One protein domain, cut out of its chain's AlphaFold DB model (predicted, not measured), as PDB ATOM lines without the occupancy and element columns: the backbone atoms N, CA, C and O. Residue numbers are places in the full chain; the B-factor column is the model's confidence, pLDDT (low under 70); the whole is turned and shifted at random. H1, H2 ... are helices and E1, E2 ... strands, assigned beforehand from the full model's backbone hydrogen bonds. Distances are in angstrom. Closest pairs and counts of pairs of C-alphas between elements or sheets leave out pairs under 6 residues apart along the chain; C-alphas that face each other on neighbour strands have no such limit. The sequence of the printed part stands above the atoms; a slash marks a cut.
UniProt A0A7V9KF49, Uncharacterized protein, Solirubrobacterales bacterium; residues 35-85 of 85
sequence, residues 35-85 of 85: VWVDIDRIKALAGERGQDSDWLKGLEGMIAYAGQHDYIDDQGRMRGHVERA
ATOM      1  N   VAL A  35      23.967 -22.861 -15.252       92.00
ATOM      2  CA  VAL A  35      23.128 -21.844 -15.895       92.00
ATOM      3  C   VAL A  35      23.899 -20.544 -16.072       92.00
ATOM      4  O   VAL A  35      24.785 -20.231 -15.281       92.00
ATOM      5  N   TRP A  36      23.547 -19.775 -17.097       94.75
ATOM      6  CA  TRP A  36      24.066 -18.424 -17.302       94.75
ATOM      7  C   TRP A  36      23.110 -17.410 -16.685       94.75
ATOM      8  O   TRP A  36      21.909 -17.445 -16.955       94.75
ATOM      9  N   VAL A  37      23.635 -16.512 -15.855       95.38
ATOM     10  CA  VAL A  37      22.844 -15.506 -15.141       95.38
ATOM     11  C   VAL A  37      23.421 -14.121 -15.399       95.38
ATOM     12  O   VAL A  37      24.615 -13.888 -15.205       95.38
ATOM     13  N   ASP A  38      22.568 -13.181 -15.805       96.44
ATOM     14  CA  ASP A  38      22.966 -11.783 -15.957       96.44
ATOM     15  C   ASP A  38      23.420 -11.201 -14.612       96.44
ATOM     16  O   ASP A  38      22.722 -11.301 -13.597       96.44
ATOM     17  N   ILE A  39      24.569 -10.524 -14.606       94.62
ATOM     18  CA  ILE A  39      25.119  -9.900 -13.394       94.62
ATOM     19  C   ILE A  39      24.149  -8.854 -12.826       94.62
ATOM     20  O   ILE A  39      23.941  -8.782 -11.613       94.62
ATOM     21  N   ASP A  40      23.492  -8.079 -13.689       94.06
ATOM     22  CA  ASP A  40      22.494  -7.101 -13.251       94.06
ATOM     23  C   ASP A  40      21.254  -7.771 -12.653       94.06
ATOM     24  O   ASP A  40      20.654  -7.248 -11.709       94.06
ATOM     25  N   ARG A  41      20.905  -8.978 -13.118       95.44
ATOM     26  CA  ARG A  41      19.839  -9.770 -12.502       95.44
ATOM     27  C   ARG A  41      20.235 -10.249 -11.108       95.44
ATOM     28  O   ARG A  41      19.393 -10.190 -10.212       95.44
ATOM     29  N   ILE A  42      21.490 -10.655 -10.901       94.81
ATOM     30  CA  ILE A  42      22.024 -11.011  -9.574       94.81
ATOM     31  C   ILE A  42      21.907  -9.816  -8.618       94.81
ATOM     32  O   ILE A  42      21.373  -9.962  -7.518       94.81
ATOM     33  N   LYS A  43      22.321  -8.616  -9.049       94.38
ATOM     34  CA  LYS A  43      22.196  -7.383  -8.248       94.38
ATOM     35  C   LYS A  43      20.741  -7.060  -7.905       94.38
ATOM     36  O   LYS A  43      20.439  -6.748  -6.758       94.38
ATOM     37  N   ALA A  44      19.831  -7.172  -8.875       94.56
ATOM     38  CA  ALA A  44      18.409  -6.919  -8.654       94.56
ATOM     39  C   ALA A  44      17.786  -7.908  -7.652       94.56
ATOM     40  O   ALA A  44      16.989  -7.512  -6.806       94.56
ATOM     41  N   LEU A  45      18.160  -9.191  -7.725       96.25
ATOM     42  CA  LEU A  45      17.691 -10.227  -6.797       96.25
ATOM     43  C   LEU A  45      18.270 -10.072  -5.386       96.25
ATOM     44  O   LEU A  45      17.617 -10.459  -4.421       96.25
ATOM     45  N   ALA A  46      19.457  -9.476  -5.251       95.62
ATOM     46  CA  ALA A  46      20.056  -9.176  -3.954       95.62
ATOM     47  C   ALA A  46      19.287  -8.097  -3.161       95.62
ATOM     48  O   ALA A  46      19.525  -7.937  -1.960       95.62
ATOM     49  N   GLY A  47      18.361  -7.368  -3.797       95.50
ATOM     50  CA  GLY A  47      17.528  -6.357  -3.145       95.50
ATOM     51  C   GLY A  47      18.369  -5.244  -2.516       95.50
ATOM     52  O   GLY A  47      19.264  -4.699  -3.159       95.50
ATOM     53  N   GLU A  48      18.114  -4.928  -1.244       94.75
ATOM     54  CA  GLU A  48      18.854  -3.894  -0.502       94.75
ATOM     55  C   GLU A  48      20.361  -4.184  -0.422       94.75
ATOM     56  O   GLU A  48      21.166  -3.259  -0.507       94.75
ATOM     57  N   ARG A  49      20.768  -5.462  -0.357       93.75
ATOM     58  CA  ARG A  49      22.195  -5.841  -0.365       93.75
ATOM     59  C   ARG A  49      22.884  -5.488  -1.676       93.75
ATOM     60  O   ARG A  49      24.076  -5.219  -1.675       93.75
ATOM     61  N   GLY A  50      22.136  -5.434  -2.777       91.38
ATOM     62  CA  GLY A  50      22.648  -4.979  -4.068       91.38
ATOM     63  C   GLY A  50      23.075  -3.506  -4.082       91.38
ATOM     64  O   GLY A  50      23.686  -3.077  -5.053       91.38
ATOM     65  N   GLN A  51      22.760  -2.741  -3.028       90.62
ATOM     66  CA  GLN A  51      23.187  -1.351  -2.835       90.62
ATOM     67  C   GLN A  51      24.283  -1.207  -1.765       90.62
ATOM     68  O   GLN A  51      24.828  -0.119  -1.586       90.62
ATOM     69  N   ASP A  52      24.610  -2.282  -1.044       96.00
ATOM     70  CA  ASP A  52      25.662  -2.290  -0.031       96.00
ATOM     71  C   ASP A  52      27.041  -2.319  -0.705       96.00
ATOM     72  O   ASP A  52      27.340  -3.193  -1.523       96.00
ATOM     73  N   SER A  53      27.900  -1.356  -0.364       96.06
ATOM     74  CA  SER A  53      29.208  -1.201  -1.006       96.06
ATOM     75  C   SER A  53      30.161  -2.366  -0.751       96.06
ATOM     76  O   SER A  53      30.990  -2.668  -1.606       96.06
ATOM     77  N   ASP A  54      30.085  -3.007   0.413       96.88
ATOM     78  CA  ASP A  54      30.972  -4.119   0.747       96.88
ATOM     79  C   ASP A  54      30.476  -5.416   0.106       96.88
ATOM     80  O   ASP A  54      31.283  -6.198  -0.402       96.88
ATOM     81  N   TRP A  55      29.157  -5.599   0.012       97.19
ATOM     82  CA  TRP A  55      28.582  -6.674  -0.793       97.19
ATOM     83  C   TRP A  55      28.948  -6.528  -2.278       97.19
ATOM     84  O   TRP A  55      29.378  -7.500  -2.902       97.19
ATOM     85  N   LEU A  56      28.850  -5.314  -2.833       96.62
ATOM     86  CA  LEU A  56      29.213  -5.029  -4.223       96.62
ATOM     87  C   LEU A  56      30.693  -5.303  -4.508       96.62
ATOM     88  O   LEU A  56      30.993  -5.942  -5.513       96.62
ATOM     89  N   LYS A  57      31.609  -4.923  -3.609       97.69
ATOM     90  CA  LYS A  57      33.032  -5.298  -3.724       97.69
ATOM     91  C   LYS A  57      33.230  -6.813  -3.713       97.69
ATOM     92  O   LYS A  57      34.058  -7.333  -4.458       97.69
ATOM     93  N   GLY A  58      32.475  -7.531  -2.880       97.50
ATOM     94  CA  GLY A  58      32.484  -8.995  -2.865       97.50
ATOM     95  C   GLY A  58      32.047  -9.583  -4.209       97.50
ATOM     96  O   GLY A  58      32.718 -10.464  -4.749       97.50
ATOM     97  N   LEU A  59      30.966  -9.051  -4.783       96.56
ATOM     98  CA  LEU A  59      30.484  -9.437  -6.108       96.56
ATOM     99  C   LEU A  59      31.514  -9.117  -7.202       96.56
ATOM    100  O   LEU A  59      31.773  -9.966  -8.049       96.56
ATOM    101  N   GLU A  60      32.133  -7.938  -7.181       96.62
ATOM    102  CA  GLU A  60      33.202  -7.565  -8.117       96.62
ATOM    103  C   GLU A  60      34.391  -8.528  -8.039       96.62
ATOM    104  O   GLU A  60      34.888  -8.970  -9.074       96.62
ATOM    105  N   GLY A  61      34.805  -8.919  -6.829       97.50
ATOM    106  CA  GLY A  61      35.842  -9.932  -6.633       97.50
ATOM    107  C   GLY A  61      35.459 -11.286  -7.237       97.50
ATOM    108  O   GLY A  61      36.274 -11.921  -7.907       97.50
ATOM    109  N   MET A  62      34.203 -11.703  -7.063       96.25
ATOM    110  CA  MET A  62      33.674 -12.933  -7.661       96.25
ATOM    111  C   MET A  62      33.640 -12.861  -9.195       96.25
ATOM    112  O   MET A  62      34.025 -13.823  -9.856       96.25
ATOM    113  N   ILE A  63      33.236 -11.722  -9.770       95.88
ATOM    114  CA  ILE A  63      33.240 -11.487 -11.223       95.88
ATOM    115  C   ILE A  63      34.669 -11.515 -11.771       95.88
ATOM    116  O   ILE A  63      34.922 -12.166 -12.782       95.88
ATOM    117  N   ALA A  64      35.613 -10.855 -11.097       96.50
ATOM    118  CA  ALA A  64      37.013 -10.835 -11.506       96.50
ATOM    119  C   ALA A  64      37.626 -12.243 -11.512       96.50
ATOM    120  O   ALA A  64      38.317 -12.601 -12.461       96.50
ATOM    121  N   TYR A  65      37.335 -13.054 -10.491       96.62
ATOM    122  CA  TYR A  65      37.740 -14.460 -10.460       96.62
ATOM    123  C   TYR A  65      37.083 -15.266 -11.587       96.62
ATOM    124  O   TYR A  65      37.765 -15.994 -12.304       96.62
ATOM    125  N   ALA A  66      35.774 -15.104 -11.794       95.50
ATOM    126  CA  ALA A  66      35.053 -15.791 -12.859       95.50
ATOM    127  C   ALA A  66      35.608 -15.458 -14.251       95.50
ATOM    128  O   ALA A  66      35.696 -16.356 -15.075       95.50
ATOM    129  N   GLY A  67      36.025 -14.211 -14.498       95.19
ATOM    130  CA  GLY A  67      36.631 -13.786 -15.765       95.19
ATOM    131  C   GLY A  67      38.058 -14.298 -16.004       95.19
ATOM    132  O   GLY A  67      38.528 -14.271 -17.135       95.19
ATOM    133  N   GLN A  68      38.753 -14.787 -14.968       96.62
ATOM    134  CA  GLN A  68      40.017 -15.527 -15.130       96.62
ATOM    135  C   GLN A  68      39.788 -16.978 -15.583       96.62
ATOM    136  O   GLN A  68      40.740 -17.691 -15.903       96.62
ATOM    137  N   HIS A  69      38.528 -17.410 -15.608       94.31
ATOM    138  CA  HIS A  69      38.073 -18.719 -16.042       94.31
ATOM    139  C   HIS A  69      37.037 -18.566 -17.166       94.31
ATOM    140  O   HIS A  69      36.553 -17.475 -17.456       94.31
ATOM    141  N   ASP A  70      36.617 -19.677 -17.765       93.62
ATOM    142  CA  ASP A  70      35.527 -19.692 -18.752       93.62
ATOM    143  C   ASP A  70      34.140 -19.643 -18.072       93.62
ATOM    144  O   ASP A  70      33.216 -20.385 -18.422       93.62
ATOM    145  N   TYR A  71      34.006 -18.841 -17.007       96.75
ATOM    146  CA  TYR A  71      32.786 -18.721 -16.192       96.75
ATOM    147  C   TYR A  71      32.014 -17.431 -16.466       96.75
ATOM    148  O   TYR A  71      30.984 -17.194 -15.834       96.75
ATOM    149  N   ILE A  72      32.491 -16.628 -17.414       96.94
ATOM    150  CA  ILE A  72      31.762 -15.520 -18.019       96.94
ATOM    151  C   ILE A  72      31.605 -15.847 -19.505       96.94
ATOM    152  O   ILE A  72      32.594 -16.178 -20.158       96.94
ATOM    153  N   ASP A  73      30.381 -15.807 -20.026       95.75
ATOM    154  CA  ASP A  73      30.141 -16.059 -21.450       95.75
ATOM    155  C   ASP A  73      30.356 -14.808 -22.321       95.75
ATOM    156  O   ASP A  73      30.684 -13.720 -21.842       95.75
ATOM    157  N   ASP A  74      30.166 -14.962 -23.630       95.81
ATOM    158  CA  ASP A  74      30.301 -13.891 -24.622       95.81
ATOM    159  C   ASP A  74      29.290 -12.746 -24.445       95.81
ATOM    160  O   ASP A  74      29.516 -11.639 -24.936       95.81
ATOM    161  N   GLN A  75      28.201 -12.985 -23.713       95.12
ATOM    162  CA  GLN A  75      27.192 -11.990 -23.353       95.12
ATOM    163  C   GLN A  75      27.474 -11.323 -21.997       95.12
ATOM    164  O   GLN A  75      26.707 -10.459 -21.571       95.12
ATOM    165  N   GLY A  76      28.569 -11.685 -21.320       94.56
ATOM    166  CA  GLY A  76      28.937 -11.144 -20.012       94.56
ATOM    167  C   GLY A  76      28.142 -11.737 -18.845       94.56
ATOM    168  O   GLY A  76      28.125 -11.162 -17.754       94.56
ATOM    169  N   ARG A  77      27.469 -12.872 -19.048       97.25
ATOM    170  CA  ARG A  77      26.694 -13.567 -18.014       97.25
ATOM    171  C   ARG A  77      27.591 -14.488 -17.215       97.25
ATOM    172  O   ARG A  77      28.513 -15.096 -17.750       97.25
ATOM    173  N   MET A  78      27.284 -14.639 -15.933       96.50
ATOM    174  CA  MET A  78      28.046 -15.489 -15.028       96.50
ATOM    175  C   MET A  78      27.483 -16.907 -14.974       96.50
ATOM    176  O   MET A  78      26.268 -17.098 -14.883       96.50
ATOM    177  N   ARG A  79      28.371 -17.904 -14.980       96.38
ATOM    178  CA  ARG A  79      28.026 -19.313 -14.794       96.38
ATOM    179  C   ARG A  79      27.696 -19.599 -13.329       96.38
ATOM    180  O   ARG A  79      28.565 -19.499 -12.468       96.38
ATOM    181  N   GLY A  80      26.467 -20.013 -13.050       93.75
ATOM    182  CA  GLY A  80      26.049 -20.562 -11.761       93.75
ATOM    183  C   GLY A  80      25.999 -22.085 -11.809       93.75
ATOM    184  O   GLY A  80      25.490 -22.646 -12.778       93.75
ATOM    185  N   HIS A  81      26.515 -22.757 -10.780       93.62
ATOM    186  CA  HIS A  81      26.291 -24.190 -10.582       93.62
ATOM    187  C   HIS A  81      24.885 -24.419 -10.016       93.62
ATOM    188  O   HIS A  81      24.454 -23.690  -9.121       93.62
ATOM    189  N   VAL A  82      24.168 -25.407 -10.545       90.75
ATOM    190  CA  VAL A  82      22.823 -25.753 -10.082       90.75
ATOM    191  C   VAL A  82      22.924 -26.827  -9.004       90.75
ATOM    192  O   VAL A  82      23.252 -27.978  -9.285       90.75
ATOM    193  N   GLU A  83      22.593 -26.454  -7.769       91.88
ATOM    194  CA  GLU A  83      22.437 -27.397  -6.660       91.88
ATOM    195  C   GLU A  83      20.966 -27.770  -6.450       91.88
ATOM    196  O   GLU A  83      20.056 -26.958  -6.633       91.88
ATOM    197  N   ARG A  84      20.734 -29.021  -6.046       84.06
ATOM    198  CA  ARG A  84      19.404 -29.553  -5.730       84.06
ATOM    199  C   ARG A  84      19.226 -29.508  -4.213       84.06
ATOM    200  O   ARG A  84      19.997 -30.154  -3.505       84.06
ATOM    201  N   ALA A  85      18.258 -28.717  -3.753       71.50
ATOM    202  CA  ALA A  85      17.923 -28.546  -2.337       71.50
ATOM    203  C   ALA A  85      16.968 -29.631  -1.819       71.50
ATOM    204  O   ALA A  85      16.157 -30.141  -2.629       71.50
TER     205      ALA A  85
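What this domain is: This is residues 35 to 85 of the 85 residues of an uncharacterized protein of Solirubrobacterales bacterium (UniProt A0A7V9KF49). A small open frame: the long helix H3 makes one side, the short helices H1 and H2 make the other side and the corner at one end, and a two-stranded antiparallel sheet of E1 and E2 closes the other end. Residues 82 to 85 form a tail beyond E2. The printed part has 51 residues, with three named helices and two named strands in the order E1, H1, H2, H3, E2, a mixed class. It is only just compact, close to loose, with a radius of gyration of the C-alphas of 11.4 A and spans of 28 by 28 by 18 A.

Where its parts are: E1, residues 35 to 37, begins at C-alpha 35 (23.128, -21.844, -15.895). H1 covers residues 39 to 45, 9.9 A long, and H2 residues 47 to 51. H3, residues 53 to 67, is 20.8 A long and begins at C-alpha 53 (29.208, -1.201, -1.006). E2, residues 78 to 81, is 9.9 A long and ends at C-alpha 81 (26.291, -24.190, -10.582).

How they stand to each other: E1 and E2 are antiparallel neighbours at 140 degrees; N 35 and O 80, 2.9 A, and N 80 and O 35, 2.8 A, are within hydrogen-bond range. The closest C-alphas of H1 and E2, Ile 39 and Met 78, are 6.5 A apart. H1 and H2 are close but not clearly touching, nearest at the C-alphas of Lys 43 and Gly 50, 4.8 A. H2 and H3 are also close but not clearly touching, nearest at the C-alphas of Arg 49 and Trp 55, 6.5 A. H1 and H3 are near each other, with 7 pairs of C-alphas within 10 A. The closest C-alphas of H3 and E2, Ala 66 and Met 78, are 7.3 A apart. E1 and H3 are apart. H1 and H3 have every O i to N i+4 pair within hydrogen-bond range; H2 has 0 of 1, but 2 of 2 O i to N i+3 pairs.

The domain as a whole: The two C-alphas farthest apart, Ser 53 and Arg 84, are 30.4 A apart. The printed part has no cut. No link is long; that from H3 to E2, 10 residues, is short. The mean pLDDT of the printed part is 94.6, and no printed residue is under 70.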